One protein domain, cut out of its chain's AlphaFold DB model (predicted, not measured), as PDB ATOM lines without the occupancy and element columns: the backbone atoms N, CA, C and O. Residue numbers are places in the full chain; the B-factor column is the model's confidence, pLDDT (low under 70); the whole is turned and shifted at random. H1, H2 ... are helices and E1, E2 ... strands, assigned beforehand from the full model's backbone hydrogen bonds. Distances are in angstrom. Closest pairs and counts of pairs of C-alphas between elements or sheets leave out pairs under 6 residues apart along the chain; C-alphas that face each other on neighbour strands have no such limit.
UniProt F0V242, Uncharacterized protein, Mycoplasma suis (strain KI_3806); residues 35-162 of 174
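What this domain is: This is residues 35 to 162 of the 174 residues of an uncharacterized protein of Mycoplasma suis (strain KI_3806) (UniProt F0V242). One twisted sheet of five antiparallel strands forms the body, with helices H3 and H5 packed on one face and the short H2 on the other. H1 runs away from the sheet, and residues 65 to 71 stick out. The printed part has 128 residues, mixed in class, in the order E1 E2 H1 H2 E3 H3 H4 H5 E4 E5; across the sheet the order is E2 E1 E3 E5 E4. It is compact, with a radius of gyration of the C-alphas of 14.4 A and spans of 44 by 29 by 28 A.

How they stand to each other: Start with E1, residues 37 to 45, and E2, residues 50 to 57, an antiparallel hairpin at 171 degrees; look at N 41 and O 54, 2.8 A apart. H1, residues 58 to 67, only grazes the sheet; its closest C-alpha pair with E1 is Tyr 38 and Lys 58, 4.9 A. H2, residues 84 to 88, has a height over the sheet of 8.5 A; its closest C-alphas to E1 are Ser 86 and Val 42, 6.2 A. E3, residues 99 to 104, is antiparallel to E1 at 177 degrees, with N 42 and O 101 at 2.8 A. H3, residues 107 to 114, on the opposite face from H2, is over E3 at a height of 8.3 A, slantwise at 39 degrees on the local plane; C-alphas 104 and 110 are closest, 5.9 A. H4, residues 121 to 124, only grazes the sheet, nearest at C-alphas 45 and 121, 6.1 A. H5, residues 138 to 144, on the same face as H3, only just touches it, with 3 pairs of C-alphas within 8 A, Glu 111 and Val 138 closest at 6.7 A; they are about perpendicular, 81 degrees. E4, residues 146 to 153, bends by 91 degrees at residue 150 and forms a hairpin with E5, residues 156 to 161; N 146 and O 160 are 2.8 A apart. E5 is antiparallel to E3, N 102 and O 159 at 2.8 A. In H1, H2, H3 and H5 every O i to N i+4 pair is within hydrogen-bond range; H4 is too short for one.

Where its parts are: Find C-alpha 37 at (101.179, 115.281, 132.003); E1 runs 22.8 A from there. E2 measures 23.1 A, H1 14.2 A, E3 16.6 A, H3 10.8 A and E4 14.3 A. E5 ends at C-alpha 161, (119.673, 121.915, 135.053), after 16.4 A.

The domain as a whole: C-alphas 69 and 94 are farthest apart, 46.0 A. The printed part has no cut. The links H1 to H2 and H4 to H5 are long. pLDDT is under 70 at residues 67 to 78 and 149 to 153.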
ATOM      1  N   GLU A  35      97.139 119.055 131.852       87.00
ATOM      2  CA  GLU A  35      96.437 118.231 132.840       87.00
ATOM      3  C   GLU A  35      96.721 116.729 132.700       87.00
ATOM      4  O   GLU A  35      96.573 115.991 133.673       87.00
ATOM      5  N   ASN A  36      97.133 116.260 131.524       90.50
ATOM      6  CA  ASN A  36      97.429 114.853 131.261       90.50
ATOM      7  C   ASN A  36      98.900 114.505 131.490       90.50
ATOM      8  O   ASN A  36      99.253 113.326 131.444       90.50
ATOM      9  N   VAL A  37      99.751 115.491 131.766       90.69
ATOM     10  CA  VAL A  37     101.179 115.281 132.003       90.69
ATOM     11  C   VAL A  37     101.376 114.574 133.341       90.69
ATOM     12  O   VAL A  37     100.830 114.979 134.372       90.69
ATOM     13  N   TYR A  38     102.143 113.485 133.320       92.06
ATOM     14  CA  TYR A  38     102.665 112.853 134.529       92.06
ATOM     15  C   TYR A  38     104.074 113.380 134.815       92.06
ATOM     16  O   TYR A  38     104.318 113.944 135.882       92.06
ATOM     17  N   TRP A  39     104.946 113.302 133.813       93.06
ATOM     18  CA  TRP A  39     106.181 114.072 133.734       93.06
ATOM     19  C   TRP A  39     106.551 114.309 132.270       93.06
ATOM     20  O   TRP A  39     106.169 113.536 131.389       93.06
ATOM     21  N   GLU A  40     107.308 115.365 132.004       93.12
ATOM     22  CA  GLU A  40     107.988 115.542 130.725       93.12
ATOM     23  C   GLU A  40     109.327 116.258 130.907       93.12
ATOM     24  O   GLU A  40     109.513 117.034 131.851       93.12
ATOM     25  N   SER A  41     110.253 115.996 129.995       93.88
ATOM     26  CA  SER A  41     111.568 116.617 129.936       93.88
ATOM     27  C   SER A  41     111.804 117.264 128.578       93.88
ATOM     28  O   SER A  41     111.265 116.846 127.550       93.88
ATOM     29  N   VAL A  42     112.624 118.308 128.585       94.50
ATOM     30  CA  VAL A  42     113.111 119.005 127.401       94.50
ATOM     31  C   VAL A  42     114.605 119.194 127.553       94.50
ATOM     32  O   VAL A  42     115.073 119.969 128.386       94.50
ATOM     33  N   TRP A  43     115.350 118.513 126.702       93.94
ATOM     34  CA  TRP A  43     116.758 118.770 126.479       93.94
ATOM     35  C   TRP A  43     116.905 119.828 125.396       93.94
ATOM     36  O   TRP A  43     116.418 119.653 124.279       93.94
ATOM     37  N   ILE A  44     117.609 120.906 125.713       94.00
ATOM     38  CA  ILE A  44     118.073 121.909 124.760       94.00
ATOM     39  C   ILE A  44     119.567 121.673 124.566       94.00
ATOM     40  O   ILE A  44     120.343 121.816 125.504       94.00
ATOM     41  N   LEU A  45     119.963 121.290 123.358       92.75
ATOM     42  CA  LEU A  45     121.318 120.879 122.992       92.75
ATOM     43  C   LEU A  45     121.926 121.836 121.963       92.75
ATOM     44  O   LEU A  45     121.227 122.641 121.335       92.75
ATOM     45  N   ASP A  46     123.239 121.717 121.763       90.81
ATOM     46  CA  ASP A  46     124.008 122.418 120.727       90.81
ATOM     47  C   ASP A  46     123.762 123.925 120.710       90.81
ATOM     48  O   ASP A  46     123.566 124.558 119.668       90.81
ATOM     49  N   GLY A  47     123.700 124.511 121.900       88.50
ATOM     50  CA  GLY A  47     123.506 125.939 122.021       88.50
ATOM     51  C   GLY A  47     122.073 126.403 121.718       88.50
ATOM     52  O   GLY A  47     121.874 127.606 121.578       88.50
ATOM     53  N   GLY A  48     121.089 125.502 121.647       89.19
ATOM     54  CA  GLY A  48     119.698 125.799 121.276       89.19
ATOM     55  C   GLY A  48     119.286 125.278 119.900       89.19
ATOM     56  O   GLY A  48     118.131 125.433 119.513       89.19
ATOM     57  N   LYS A  49     120.207 124.660 119.152       89.62
ATOM     58  CA  LYS A  49     119.960 124.185 117.780       89.62
ATOM     59  C   LYS A  49     119.219 122.856 117.719       89.62
ATOM     60  O   LYS A  49     118.614 122.544 116.697       89.62
ATOM     61  N   LYS A  50     119.275 122.065 118.790       90.88
ATOM     62  CA  LYS A  50     118.635 120.754 118.861       90.88
ATOM     63  C   LYS A  50     117.796 120.658 120.126       90.88
ATOM     64  O   LYS A  50     118.218 121.095 121.191       90.88
ATOM     65  N   ARG A  51     116.609 120.068 119.999       90.94
ATOM     66  CA  ARG A  51     115.705 119.806 121.117       90.94
ATOM     67  C   ARG A  51     115.321 118.333 121.131       90.94
ATOM     68  O   ARG A  51     115.018 117.781 120.077       90.94
ATOM     69  N   ILE A  52     115.339 117.721 122.308       90.50
ATOM     70  CA  ILE A  52     114.812 116.371 122.535       90.50
ATOM     71  C   ILE A  52     113.772 116.491 123.637       90.50
ATOM     72  O   ILE A  52     114.058 117.058 124.689       90.50
ATOM     73  N   CYS A  53     112.572 115.992 123.387       90.88
ATOM     74  CA  CYS A  53     111.490 116.019 124.356       90.88
ATOM     75  C   CYS A  53     111.168 114.592 124.766       90.88
ATOM     76  O   CYS A  53     111.225 113.702 123.929       90.88
ATOM     77  N   LYS A  54     110.830 114.363 126.030       90.94
ATOM     78  CA  LYS A  54     110.217 113.106 126.458       90.94
ATOM     79  C   LYS A  54     108.978 113.406 127.259       90.94
ATOM     80  O   LYS A  54     109.015 114.258 128.135       90.94
ATOM     81  N   LEU A  55     107.895 112.697 126.978       90.50
ATOM     82  CA  LEU A  55     106.633 112.849 127.692       90.50
ATOM     83  C   LEU A  55     106.122 111.489 128.156       90.50
ATOM     84  O   LEU A  55     105.993 110.558 127.353       90.50
ATOM     85  N   LEU A  56     105.760 111.423 129.437       89.62
ATOM     86  CA  LEU A  56     104.905 110.389 129.991       89.62
ATOM     87  C   LEU A  56     103.594 111.021 130.467       89.62
ATOM     88  O   LEU A  56     103.566 111.903 131.327       89.62
ATOM     89  N   THR A  57     102.484 110.555 129.906       90.69
ATOM     90  CA  THR A  57     101.136 110.977 130.310       90.69
ATOM     91  C   THR A  57     100.609 110.134 131.470       90.69
ATOM     92  O   THR A  57     101.034 108.997 131.682       90.69
ATOM     93  N   LYS A  58      99.617 110.653 132.200       90.12
ATOM     94  CA  LYS A  58      98.908 109.922 133.266       90.12
ATOM     95  C   LYS A  58      98.323 108.606 132.751       90.12
ATOM     96  O   LYS A  58      98.487 107.574 133.391       90.12
ATOM     97  N   LYS A  59      97.726 108.625 131.555       88.19
ATOM     98  CA  LYS A  59      97.163 107.432 130.914       88.19
ATOM     99  C   LYS A  59      98.238 106.379 130.619       88.19
ATOM    100  O   LYS A  59      98.064 105.221 130.981       88.19
ATOM    101  N   GLN A  60      99.364 106.780 130.025       86.75
ATOM    102  CA  GLN A  60     100.486 105.866 129.775       86.75
ATOM    103  C   GLN A  60     101.071 105.310 131.078       86.75
ATOM    104  O   GLN A  60     101.446 104.141 131.128       86.75
ATOM    105  N   LYS A  61     101.125 106.118 132.146       87.81
ATOM    106  CA  LYS A  61     101.555 105.652 133.468       87.81
ATOM    107  C   LYS A  61     100.616 104.586 134.031       87.81
ATOM    108  O   LYS A  61     101.089 103.547 134.480       87.81
ATOM    109  N   GLU A  62      99.306 104.809 133.968       86.62
ATOM    110  CA  GLU A  62      98.303 103.832 134.410       86.62
ATOM    111  C   GLU A  62      98.365 102.529 133.605       86.62
ATOM    112  O   GLU A  62      98.220 101.443 134.166       86.62
ATOM    113  N   GLU A  63      98.582 102.616 132.292       83.94
ATOM    114  CA  GLU A  63      98.781 101.449 131.427       83.94
ATOM    115  C   GLU A  63     100.066 100.697 131.794       83.94
ATOM    116  O   GLU A  63     100.027  99.476 131.948       83.94
ATOM    117  N   LYS A  64     101.179 101.413 132.013       78.62
ATOM    118  CA  LYS A  64     102.451 100.831 132.471       78.62
ATOM    119  C   LYS A  64     102.266 100.115 133.807       78.62
ATOM    120  O   LYS A  64     102.662  98.963 133.922       78.62
ATOM    121  N   ASP A  65     101.588 100.733 134.770       80.88
ATOM    122  CA  ASP A  65     101.350 100.146 136.095       80.88
ATOM    123  C   ASP A  65     100.500  98.874 136.045       80.88
ATOM    124  O   ASP A  65     100.766  97.923 136.778       80.88
ATOM    125  N   LYS A  66      99.524  98.811 135.133       78.31
ATOM    126  CA  LYS A  66      98.743  97.588 134.877       78.31
ATOM    127  C   LYS A  66      99.599  96.495 134.223       78.31
ATOM    128  O   LYS A  66      99.449  95.314 134.545       78.31
ATOM    129  N   LEU A  67     100.513  96.888 133.335       67.19
ATOM    130  CA  LEU A  67     101.398  95.997 132.580       67.19
ATOM    131  C   LEU A  67     102.640  95.530 133.351       67.19
ATOM    132  O   LEU A  67     103.262  94.579 132.902       67.19
ATOM    133  N   ILE A  68     102.989  96.097 134.512       55.38
ATOM    134  CA  ILE A  68     104.113  95.621 135.358       55.38
ATOM    135  C   ILE A  68     103.939  94.149 135.805       55.38
ATOM    136  O   ILE A  68     104.908  93.492 136.183       55.38
ATOM    137  N   SER A  69     102.742  93.569 135.655       52.34
ATOM    138  CA  SER A  69     102.503  92.119 135.758       52.34
ATOM    139  C   SER A  69     103.130  91.282 134.617       52.34
ATOM    140  O   SER A  69     103.225  90.060 134.730       52.34
ATOM    141  N   GLN A  70     103.625  91.909 133.545       49.41
ATOM    142  CA  GLN A  70     104.336  91.287 132.427       49.41
ATOM    143  C   GLN A  70     105.609  92.089 132.103       49.41
ATOM    144  O   GLN A  70     105.554  93.251 131.713       49.41
ATOM    145  N   LYS A  71     106.786  91.461 132.250       43.34
ATOM    146  CA  LYS A  71     108.102  92.031 131.891       43.34
ATOM    147  C   LYS A  71     108.105  92.558 130.445       43.34
ATOM    148  O   LYS A  71     108.391  91.805 129.516       43.34
ATOM    149  N   LEU A  72     107.874  93.852 130.249       44.62
ATOM    150  CA  LEU A  72     108.094  94.535 128.975       44.62
ATOM    151  C   LEU A  72     109.241  95.536 129.128       44.62
ATOM    152  O   LEU A  72     109.149  96.514 129.856       44.62
ATOM    153  N   LYS A  73     110.336  95.248 128.416       43.91
ATOM    154  CA  LYS A  73     111.593  96.016 128.358       43.91
ATOM    155  C   LYS A  73     111.545  97.248 127.438       43.91
ATOM    156  O   LYS A  73     112.590  97.826 127.170       43.91
ATOM    157  N   ASN A  74     110.377  97.637 126.927       47.16
ATOM    158  CA  ASN A  74     110.270  98.764 126.001       47.16
ATOM    159  C   ASN A  74     109.541  99.926 126.659       47.16
ATOM    160  O   ASN A  74     108.329 100.089 126.520       47.16
ATOM    161  N   ASP A  75     110.328 100.737 127.351       53.72
ATOM    162  CA  ASP A  75     109.959 102.070 127.795       53.72
ATOM    163  C   ASP A  75     109.734 102.965 126.564       53.72
ATOM    164  O   ASP A  75     110.647 103.592 126.031       53.72
ATOM    165  N   LYS A  76     108.503 102.961 126.043       57.28
ATOM    166  CA  LYS A  76     108.099 103.800 124.912       57.28
ATOM    167  C   LYS A  76     107.658 105.171 125.422       57.28
ATOM    168  O   LYS A  76     106.481 105.371 125.716       57.28
ATOM    169  N   TYR A  77     108.595 106.104 125.514       66.50
ATOM    170  CA  TYR A  77     108.293 107.527 125.681       66.50
ATOM    171  C   TYR A  77     108.050 108.170 124.308       66.50
ATOM    172  O   TYR A  77     108.569 107.693 123.299       66.50
ATOM    173  N   SER A  78     107.247 109.236 124.246       64.94
ATOM    174  CA  SER A  78     107.194 110.057 123.030       64.94
ATOM    175  C   SER A  78     108.435 110.941 122.982       64.94
ATOM    176  O   SER A  78     108.671 111.653 123.951       64.94
ATOM    177  N   GLU A  79     109.195 110.901 121.883       70.94
ATOM    178  CA  GLU A  79     110.376 111.761 121.678       70.94
ATOM    179  C   GLU A  79     110.037 113.141 121.066       70.94
ATOM    180  O   GLU A  79     110.911 113.973 120.805       70.94
ATOM    181  N   GLU A  80     108.749 113.400 120.829       79.50
ATOM    182  CA  GLU A  80     108.249 114.651 120.265       79.50
ATOM    183  C   GLU A  80     107.825 115.629 121.370       79.50
ATOM    184  O   GLU A  80     107.327 115.249 122.430       79.50
ATOM    185  N   CYS A  81     107.978 116.929 121.117       88.25
ATOM    186  CA  CYS A  81     107.481 117.963 122.025       88.25
ATOM    187  C   CYS A  81     105.970 118.109 121.829       88.25
ATOM    188  O   CYS A  81     105.522 118.825 120.931       88.25
ATOM    189  N   LEU A  82     105.178 117.393 122.626       89.19
ATOM    190  CA  LEU A  82     103.730 117.284 122.426       89.19
ATOM    191  C   LEU A  82     102.901 118.302 123.217       89.19
ATOM    192  O   LEU A  82     101.712 118.440 122.939       89.19
ATOM    193  N   THR A  83     103.493 119.063 124.138       89.56
ATOM    194  CA  THR A  83     102.774 120.063 124.949       89.56
ATOM    195  C   THR A  83     103.168 121.491 124.569       89.56
ATOM    196  O   THR A  83     104.169 121.722 123.886       89.56
ATOM    197  N   TYR A  84     102.382 122.489 124.984       88.62
ATOM    198  CA  TYR A  84     102.689 123.898 124.694       88.62
ATOM    199  C   TYR A  84     103.947 124.293 125.436       88.62
ATOM    200  O   TYR A  84     104.814 124.945 124.867       88.62
ATOM    201  N   TRP A  85     104.069 123.849 126.682       90.81
ATOM    202  CA  TRP A  85     105.253 124.095 127.475       90.81
ATOM    203  C   TRP A  85     106.502 123.533 126.798       90.81
ATOM    204  O   TRP A  85     107.388 124.323 126.492       90.81
ATOM    205  N   SER A  86     106.559 122.239 126.443       91.25
ATOM    206  CA  SER A  86     107.785 121.664 125.855       91.25
ATOM    207  C   SER A  86     108.158 122.265 124.505       91.25
ATOM    208  O   SER A  86     109.341 122.389 124.180       91.25
ATOM    209  N   LYS A  87     107.169 122.714 123.726       90.38
ATOM    210  CA  LYS A  87     107.408 123.459 122.481       90.38
ATOM    211  C   LYS A  87     108.001 124.849 122.721       90.38
ATOM    212  O   LYS A  87     108.775 125.318 121.884       90.38
ATOM    213  N   ASN A  88     107.659 125.488 123.836       89.81
ATOM    214  CA  ASN A  88     107.976 126.889 124.108       89.81
ATOM    215  C   ASN A  88     109.007 127.101 125.225       89.81
ATOM    216  O   ASN A  88     109.285 128.254 125.537       89.81
ATOM    217  N   VAL A  89     109.605 126.046 125.799       90.31
ATOM    218  CA  VAL A  89     110.724 126.197 126.747       90.31
ATOM    219  C   VAL A  89     111.848 126.990 126.068       90.31
ATOM    220  O   VAL A  89     112.418 126.505 125.077       90.31
ATOM    221  N   PRO A  90     112.164 128.205 126.550       88.75
ATOM    222  CA  PRO A  90     113.212 129.008 125.958       88.75
ATOM    223  C   PRO A  90     114.576 128.465 126.371       88.75
ATOM    224  O   PRO A  90     114.749 127.897 127.446       88.75
ATOM    225  N   LYS A  91     115.571 128.701 125.519       89.56
ATOM    226  CA  LYS A  91     116.957 128.652 125.964       89.56
ATOM    227  C   LYS A  91     117.180 129.804 126.943       89.56
ATOM    228  O   LYS A  91     116.930 130.953 126.579       89.56
ATOM    229  N   GLU A  92     117.638 129.512 128.155       86.38
ATOM    230  CA  GLU A  92     117.717 130.523 129.218       86.38
ATOM    231  C   GLU A  92     119.135 131.050 129.441       86.38
ATOM    232  O   GLU A  92     119.300 132.227 129.752       86.38
ATOM    233  N   SER A  93     120.167 130.222 129.268       84.75
ATOM    234  CA  SER A  93     121.559 130.655 129.417       84.75
ATOM    235  C   SER A  93     122.323 130.602 128.100       84.75
ATOM    236  O   SER A  93     122.538 129.535 127.526       84.75
ATOM    237  N   SER A  94     122.824 131.748 127.638       82.81
ATOM    238  CA  SER A  94     123.700 131.818 126.459       82.81
ATOM    239  C   SER A  94     125.038 131.098 126.657       82.81
ATOM    240  O   SER A  94     125.652 130.688 125.675       82.81
ATOM    241  N   LYS A  95     125.467 130.907 127.910       84.88
ATOM    242  CA  LYS A  95     126.740 130.265 128.267       84.88
ATOM    243  C   LYS A  95     126.685 128.739 128.247       84.88
ATOM    244  O   LYS A  95     127.723 128.095 128.145       84.88
ATOM    245  N   LEU A  96     125.491 128.159 128.368       87.75
ATOM    246  CA  LEU A  96     125.310 126.711 128.430       87.75
ATOM    247  C   LEU A  96     125.025 126.163 127.029       87.75
ATOM    248  O   LEU A  96     124.108 126.625 126.346       87.75
ATOM    249  N   ASN A  97     125.777 125.155 126.587       89.81
ATOM    250  CA  ASN A  97     125.454 124.436 125.349       89.81
ATOM    251  C   ASN A  97     124.339 123.412 125.548       89.81
ATOM    252  O   ASN A  97     123.665 123.059 124.581       89.81
ATOM    253  N   THR A  98     124.161 122.934 126.779       93.19
ATOM    254  CA  THR A  98     123.150 121.949 127.156       93.19
ATOM    255  C   THR A  98     122.363 122.435 128.367       93.19
ATOM    256  O   THR A  98     122.952 122.781 129.388       93.19
ATOM    257  N   GLU A  99     121.039 122.436 128.252       94.19
ATOM    258  CA  GLU A  99     120.107 122.683 129.352       94.19
ATOM    259  C   GLU A  99     119.061 121.561 129.386       94.19
ATOM    260  O   GLU A  99     118.592 121.102 128.341       94.19
ATOM    261  N   LEU A 100     118.690 121.127 130.585       94.75
ATOM    262  CA  LEU A 100     117.620 120.165 130.827       94.75
ATOM    263  C   LEU A 100     116.525 120.850 131.637       94.75
ATOM    264  O   LEU A 100     116.769 121.331 132.743       94.75
ATOM    265  N   PHE A 101     115.315 120.846 131.099       94.44
ATOM    266  CA  PHE A 101     114.113 121.303 131.779       94.44
ATOM    267  C   PHE A 101     113.207 120.112 132.026       94.44
ATOM    268  O   PHE A 101     112.972 119.308 131.130       94.44
ATOM    269  N   ILE A 102     112.669 120.009 133.229       93.94
ATOM    270  CA  ILE A 102     111.723 118.966 133.609       93.94
ATOM    271  C   ILE A 102     110.504 119.641 134.206       93.94
ATOM    272  O   ILE A 102     110.632 120.588 134.987       93.94
ATOM    273  N   ARG A 103     109.327 119.102 133.897       93.00
ATOM    274  CA  ARG A 103     108.145 119.306 134.726       93.00
ATOM    275  C   ARG A 103     107.517 117.982 135.124       93.00
ATOM    276  O   ARG A 103     107.408 117.066 134.313       93.00
ATOM    277  N   ALA A 104     107.105 117.884 136.378       93.00
ATOM    278  CA  ALA A 104     106.638 116.638 136.969       93.00
ATOM    279  C   ALA A 104     105.521 116.905 137.981       93.00
ATOM    280  O   ALA A 104     105.504 117.940 138.646       93.00
ATOM    281  N   LYS A 105     104.557 115.993 138.094       91.06
ATOM    282  CA  LYS A 105     103.380 116.172 138.958       91.06
ATOM    283  C   LYS A 105     103.730 116.230 140.446       91.06
ATOM    284  O   LYS A 105     103.154 117.013 141.198       91.06
ATOM    285  N   ASP A 106     104.633 115.363 140.871       90.19
ATOM    286  CA  ASP A 106     105.014 115.145 142.263       90.19
ATOM    287  C   ASP A 106     106.395 114.472 142.366       90.19
ATOM    288  O   ASP A 106     107.000 114.083 141.366       90.19
ATOM    289  N   GLN A 107     106.890 114.316 143.593       90.38
ATOM    290  CA  GLN A 107     108.169 113.667 143.885       90.38
ATOM    291  C   GLN A 107     108.283 112.259 143.268       90.38
ATOM    292  O   GLN A 107     109.320 111.915 142.706       90.38
ATOM    293  N   LYS A 108     107.199 111.474 143.288       91.25
ATOM    294  CA  LYS A 108     107.179 110.122 142.715       91.25
ATOM    295  C   LYS A 108     107.357 110.153 141.196       91.25
ATOM    296  O   LYS A 108     108.110 109.360 140.644       91.25
ATOM    297  N   SER A 109     106.710 111.095 140.514       91.50
ATOM    298  CA  SER A 109     106.893 111.260 139.067       91.50
ATOM    299  C   SER A 109     108.311 111.699 138.679       91.50
ATOM    300  O   SER A 109     108.765 111.362 137.589       91.50
ATOM    301  N   ILE A 110     109.029 112.397 139.568       92.06
ATOM    302  CA  ILE A 110     110.442 112.760 139.371       92.06
ATOM    303  C   ILE A 110     111.330 111.517 139.494       92.06
ATOM    304  O   ILE A 110     112.213 111.314 138.667       92.06
ATOM    305  N   GLU A 111     111.083 110.670 140.490       90.94
ATOM    306  CA  GLU A 111     111.796 109.396 140.662       90.94
ATOM    307  C   GLU A 111     111.582 108.458 139.467       90.94
ATOM    308  O   GLU A 111     112.534 107.865 138.960       90.94
ATOM    309  N   ASP A 112     110.350 108.377 138.958       87.69
ATOM    310  CA  ASP A 112     110.042 107.604 137.753       87.69
ATOM    311  C   ASP A 112     110.765 108.151 136.512       87.69
ATOM    312  O   ASP A 112     111.219 107.364 135.679       87.69
ATOM    313  N   LEU A 113     110.895 109.478 136.390       89.31
ATOM    314  CA  LEU A 113     111.658 110.111 135.313       89.31
ATOM    315  C   LEU A 113     113.140 109.753 135.402       89.31
ATOM    316  O   LEU A 113     113.721 109.352 134.399       89.31
ATOM    317  N   VAL A 114     113.744 109.864 136.589       87.25
ATOM    318  CA  VAL A 114     115.166 109.551 136.818       87.25
ATOM    319  C   VAL A 114     115.522 108.154 136.304       87.25
ATOM    320  O   VAL A 114     116.558 107.978 135.673       87.25
ATOM    321  N   ASN A 115     114.644 107.174 136.514       76.94
ATOM    322  CA  ASN A 115     114.878 105.796 136.084       76.94
ATOM    323  C   ASN A 115     114.795 105.589 134.557       76.94
ATOM    324  O   ASN A 115     115.272 104.570 134.061       76.94
ATOM    325  N   GLY A 116     114.176 106.516 133.816       71.25
ATOM    326  CA  GLY A 116     113.981 106.434 132.360       71.25
ATOM    327  C   GLY A 116     114.717 107.505 131.544       71.25
ATOM    328  O   GLY A 116     114.703 107.463 130.309       71.25
ATOM    329  N   GLU A 117     115.347 108.478 132.201       80.56
ATOM    330  CA  GLU A 117     116.042 109.595 131.566       80.56
ATOM    331  C   GLU A 117     117.557 109.359 131.545       80.56
ATOM    332  O   GLU A 117     118.167 109.014 132.553       80.56
ATOM    333  N   ILE A 118     118.175 109.571 130.383       82.44
ATOM    334  CA  ILE A 118     119.619 109.406 130.186       82.44
ATOM    335  C   ILE A 118     120.208 110.792 129.953       82.44
ATOM    336  O   ILE A 118     119.598 111.619 129.272       82.44
ATOM    337  N   LEU A 119     121.394 111.042 130.508       87.56
ATOM    338  CA  LEU A 119     122.129 112.278 130.259       87.56
ATOM    339  C   LEU A 119     122.419 112.458 128.767       87.56
ATOM    340  O   LEU A 119     122.792 111.515 128.070       87.56
ATOM    341  N   ALA A 120     122.279 113.692 128.294       86.94
ATOM    342  CA  ALA A 120     122.574 114.070 126.923       86.94
ATOM    343  C   ALA A 120     123.482 115.304 126.870       86.94
ATOM    344  O   ALA A 120     123.569 116.084 127.821       86.94
ATOM    345  N   GLY A 121     124.119 115.502 125.714       88.81
ATOM    346  CA  GLY A 121     124.936 116.680 125.441       88.81
ATOM    347  C   GLY A 121     126.151 116.785 126.356       88.81
ATOM    348  O   GLY A 121     126.797 115.794 126.671       88.81
ATOM    349  N   GLU A 122     126.478 118.001 126.783       90.38
ATOM    350  CA  GLU A 122     127.630 118.214 127.665       90.38
ATOM    351  C   GLU A 122     127.375 117.736 129.096       90.38
ATOM    352  O   GLU A 122     128.334 117.474 129.806       90.38
ATOM    353  N   LEU A 123     126.116 117.571 129.520       89.12
ATOM    354  CA  LEU A 123     125.813 117.076 130.867       89.12
ATOM    355  C   LEU A 123     126.239 115.614 131.082       89.12
ATOM    356  O   LEU A 123     126.316 115.192 132.228       89.12
ATOM    357  N   SER A 124     126.542 114.858 130.018       89.38
ATOM    358  CA  SER A 124     127.173 113.533 130.114       89.38
ATOM    359  C   SER A 124     128.709 113.572 130.112       89.38
ATOM    360  O   SER A 124     129.339 112.519 130.085       89.38
ATOM    361  N   ASP A 125     129.328 114.755 130.048       90.00
ATOM    362  CA  ASP A 125     130.784 114.917 130.122       90.00
ATOM    363  C   ASP A 125     131.212 115.147 131.577       90.00
ATOM    364  O   ASP A 125     131.170 116.267 132.093       90.00
ATOM    365  N   ASP A 126     131.685 114.081 132.217       88.25
ATOM    366  CA  ASP A 126     132.132 114.069 133.613       88.25
ATOM    367  C   ASP A 126     133.248 115.077 133.914       88.25
ATOM    368  O   ASP A 126     133.425 115.481 135.065       88.25
ATOM    369  N   LYS A 127     134.021 115.511 132.909       89.31
ATOM    370  CA  LYS A 127     135.069 116.518 133.117       89.31
ATOM    371  C   LYS A 127     134.481 117.920 133.229       89.31
ATOM    372  O   LYS A 127     134.955 118.717 134.037       89.31
ATOM    373  N   LYS A 128     133.452 118.221 132.434       88.50
ATOM    374  CA  LYS A 128     132.759 119.520 132.446       88.50
ATOM    375  C   LYS A 128     131.746 119.615 133.583       88.50
ATOM    376  O   LYS A 128     131.627 120.666 134.215       88.50
ATOM    377  N   TYR A 129     131.053 118.511 133.841       88.94
ATOM    378  CA  TYR A 129     129.913 118.409 134.746       88.94
ATOM    379  C   TYR A 129     130.047 117.191 135.677       88.94
ATOM    380  O   TYR A 129     129.204 116.294 135.663       88.94
ATOM    381  N   PRO A 130     131.083 117.152 136.539       89.88
ATOM    382  CA  PRO A 130     131.362 116.001 137.404       89.88
ATOM    383  C   PRO A 130     130.223 115.667 138.369       89.88
ATOM    384  O   PRO A 130     130.102 114.535 138.817       89.88
ATOM    385  N   GLN A 131     129.371 116.637 138.693       89.50
ATOM    386  CA  GLN A 131     128.202 116.431 139.539       89.50
ATOM    387  C   GLN A 131     127.104 115.573 138.884       89.50
ATOM    388  O   GLN A 131     126.206 115.115 139.583       89.50
ATOM    389  N   PHE A 132     127.172 115.347 137.568       89.88
ATOM    390  CA  PHE A 132     126.252 114.489 136.821       89.88
ATOM    391  C   PHE A 132     126.878 113.135 136.439       89.88
ATOM    392  O   PHE A 132     126.207 112.325 135.816       89.88
ATOM    393  N   SER A 133     128.120 112.832 136.831       86.44
ATOM    394  CA  SER A 133     128.828 111.628 136.352       86.44
ATOM    395  C   SER A 133     128.150 110.302 136.700       86.44
ATOM    396  O   SER A 133     128.218 109.329 135.953       86.44
ATOM    397  N   ASN A 134     127.424 110.273 137.816       85.00
ATOM    398  CA  ASN A 134     126.655 109.108 138.249       85.00
ATOM    399  C   ASN A 134     125.226 109.078 137.676       85.00
ATOM    400  O   ASN A 134     124.387 108.322 138.162       85.00
ATOM    401  N   GLY A 135     124.928 109.897 136.665       87.50
ATOM    402  CA  GLY A 135     123.599 110.013 136.076       87.50
ATOM    403  C   GLY A 135     122.715 111.063 136.751       87.50
ATOM    404  O   GLY A 135     123.159 111.899 137.539       87.50
ATOM    405  N   LEU A 136     121.426 111.021 136.413       89.06
ATOM    406  CA  LEU A 136     120.407 111.840 137.061       89.06
ATOM    407  C   LEU A 136     119.956 111.178 138.363       89.06
ATOM    408  O   LEU A 136     119.844 109.961 138.454       89.06
ATOM    409  N   SER A 137     119.673 111.991 139.375       91.50
ATOM    410  CA  SER A 137     119.036 111.551 140.613       91.50
ATOM    411  C   SER A 137     118.263 112.703 141.244       91.50
ATOM    412  O   SER A 137     118.474 113.874 140.911       91.50
ATOM    413  N   VAL A 138     117.374 112.385 142.185       90.44
ATOM    414  CA  VAL A 138     116.659 113.405 142.964       90.44
ATOM    415  C   VAL A 138     117.644 114.322 143.697       90.44
ATOM    416  O   VAL A 138     117.444 115.536 143.727       90.44
ATOM    417  N   ASP A 139     118.723 113.765 144.249       91.69
ATOM    418  CA  ASP A 139     119.742 114.546 144.950       91.69
ATOM    419  C   ASP A 139     120.509 115.458 143.995       91.69
ATOM    420  O   ASP A 139     120.753 116.621 144.319       91.69
ATOM    421  N   VAL A 140     120.825 114.976 142.787       91.88
ATOM    422  CA  VAL A 140     121.431 115.809 141.741       91.88
ATOM    423  C   VAL A 140     120.510 116.977 141.397       91.88
ATOM    424  O   VAL A 140     120.969 118.117 141.340       91.88
ATOM    425  N   PHE A 141     119.205 116.740 141.248       92.31
ATOM    426  CA  PHE A 141     118.251 117.815 140.989       92.31
ATOM    427  C   PHE A 141     118.195 118.835 142.126       92.31
ATOM    428  O   PHE A 141     118.300 120.034 141.873       92.31
ATOM    429  N   LYS A 142     118.095 118.390 143.378       91.12
ATOM    430  CA  LYS A 142     118.029 119.292 144.540       91.12
ATOM    431  C   LYS A 142     119.307 120.109 144.725       91.12
ATOM    432  O   LYS A 142     119.234 121.285 145.074       91.12
ATOM    433  N   ASN A 143     120.465 119.503 144.476       92.12
ATOM    434  CA  ASN A 143     121.754 120.112 144.786       92.12
ATOM    435  C   ASN A 143     122.376 120.863 143.610       92.12
ATOM    436  O   ASN A 143     123.114 121.811 143.853       92.12
ATOM    437  N   HIS A 144     122.086 120.498 142.361       93.00
ATOM    438  CA  HIS A 144     122.788 121.019 141.176       93.00
ATOM    439  C   HIS A 144     121.863 121.589 140.095       93.00
ATOM    440  O   HIS A 144     122.333 122.039 139.046       93.00
ATOM    441  N   CYS A 145     120.561 121.642 140.368       93.12
ATOM    442  CA  CYS A 145     119.564 122.241 139.494       93.12
ATOM    443  C   CYS A 145     118.735 123.284 140.253       93.12
ATOM    444  O   CYS A 145     118.682 123.306 141.483       93.12
ATOM    445  N   HIS A 146     118.073 124.174 139.518       92.31
ATOM    446  CA  HIS A 146     117.025 125.019 140.076       92.31
ATOM    447  C   HIS A 146     115.791 124.152 140.305       92.31
ATOM    448  O   HIS A 146     114.949 123.993 139.422       92.31
ATOM    449  N   TYR A 147     115.735 123.544 141.483       89.31
ATOM    450  CA  TYR A 147     114.668 122.655 141.905       89.31
ATOM    451  C   TYR A 147     113.662 123.425 142.756       89.31
ATOM    452  O   TYR A 147     113.978 123.851 143.868       89.31
ATOM    453  N   ASN A 148     112.459 123.649 142.228       80.94
ATOM    454  CA  ASN A 148     111.484 124.508 142.889       80.94
ATOM    455  C   ASN A 148     110.156 123.792 143.150       80.94
ATOM    456  O   ASN A 148     109.226 123.857 142.353       80.94
ATOM    457  N   GLU A 149     110.038 123.159 144.318       66.38
ATOM    458  CA  GLU A 149     108.784 122.518 144.750       66.38
ATOM    459  C   GLU A 149     107.656 123.527 145.016       66.38
ATOM    460  O   GLU A 149     106.476 123.168 144.965       66.38
ATOM    461  N   LYS A 150     108.008 124.789 145.311       65.25
ATOM    462  CA  LYS A 150     107.057 125.857 145.661       65.25
ATOM    463  C   LYS A 150     106.491 126.568 144.433       65.25
ATOM    464  O   LYS A 150     105.363 127.049 144.485       65.25
ATOM    465  N   VAL A 151     107.235 126.624 143.329       65.44
ATOM    466  CA  VAL A 151     106.759 127.180 142.056       65.44
ATOM    467  C   VAL A 151     106.139 126.056 141.244       65.44
ATOM    468  O   VAL A 151     106.804 125.364 140.479       65.44
ATOM    469  N   ARG A 152     104.830 125.881 141.436       69.88
ATOM    470  CA  ARG A 152     104.023 124.997 140.600       69.88
ATOM    471  C   ARG A 152     103.468 125.771 139.413       69.88
ATOM    472  O   ARG A 152     102.693 126.705 139.605       69.88
ATOM    473  N   GLN A 153     103.803 125.359 138.197       68.19
ATOM    474  CA  GLN A 153     103.115 125.822 136.988       68.19
ATOM    475  C   GLN A 153     102.057 124.788 136.619       68.19
ATOM    476  O   GLN A 153     102.385 123.624 136.407       68.19
ATOM    477  N   ASN A 154     100.780 125.181 136.613       79.88
ATOM    478  CA  ASN A 154      99.652 124.265 136.386       79.88
ATOM    479  C   ASN A 154      99.664 123.037 137.327       79.88
ATOM    480  O   ASN A 154      99.253 121.943 136.954       79.88
ATOM    481  N   GLY A 155     100.164 123.207 138.558       80.69
ATOM    482  CA  GLY A 155     100.272 122.126 139.543       80.69
ATOM    483  C   GLY A 155     101.496 121.211 139.397       80.69
ATOM    484  O   GLY A 155     101.612 120.278 140.185       80.69
ATOM    485  N   LEU A 156     102.405 121.481 138.453       86.62
ATOM    486  CA  LEU A 156     103.613 120.689 138.190       86.62
ATOM    487  C   LEU A 156     104.861 121.360 138.786       86.62
ATOM    488  O   LEU A 156     105.033 122.573 138.662       86.62
ATOM    489  N   ILE A 157     105.733 120.566 139.405       89.88
ATOM    490  CA  ILE A 157     107.077 120.951 139.858       89.88
ATOM    491  C   ILE A 157     107.950 121.173 138.627       89.88
ATOM    492  O   ILE A 157     107.957 120.321 137.741       89.88
ATOM    493  N   VAL A 158     108.700 122.276 138.589       91.44
ATOM    494  CA  VAL A 158     109.639 122.584 137.500       91.44
ATOM    495  C   VAL A 158     111.077 122.481 138.009       91.44
ATOM    496  O   VAL A 158     111.411 123.004 139.076       91.44
ATOM    497  N   ILE A 159     111.926 121.801 137.239       93.25
ATOM    498  CA  ILE A 159     113.352 121.611 137.520       93.25
ATOM    499  C   ILE A 159     114.145 122.074 136.300       93.25
ATOM    500  O   ILE A 159     113.810 121.710 135.174       93.25
ATOM    501  N   LYS A 160     115.212 122.844 136.523       93.19
ATOM    502  CA  LYS A 160     116.126 123.285 135.461       93.19
ATOM    503  C   LYS A 160     117.577 122.981 135.807       93.19
ATOM    504  O   LYS A 160     118.073 123.444 136.832       93.19
ATOM    505  N   CYS A 161     118.273 122.290 134.916       92.88
ATOM    506  CA  CYS A 161     119.673 121.915 135.053       92.88
ATOM    507  C   CYS A 161     120.512 122.420 133.865       92.88
ATOM    508  O   CYS A 161     120.000 122.477 132.744       92.88
ATOM    509  N   PRO A 162     121.815 122.675 134.063       92.38
ATOM    510  CA  PRO A 162     122.496 122.848 135.349       92.38
ATOM    511  C   PRO A 162     122.224 124.245 135.946       92.38
ATOM    512  O   PRO A 162     121.941 125.195 135.216       92.38
TER     513      PRO A 162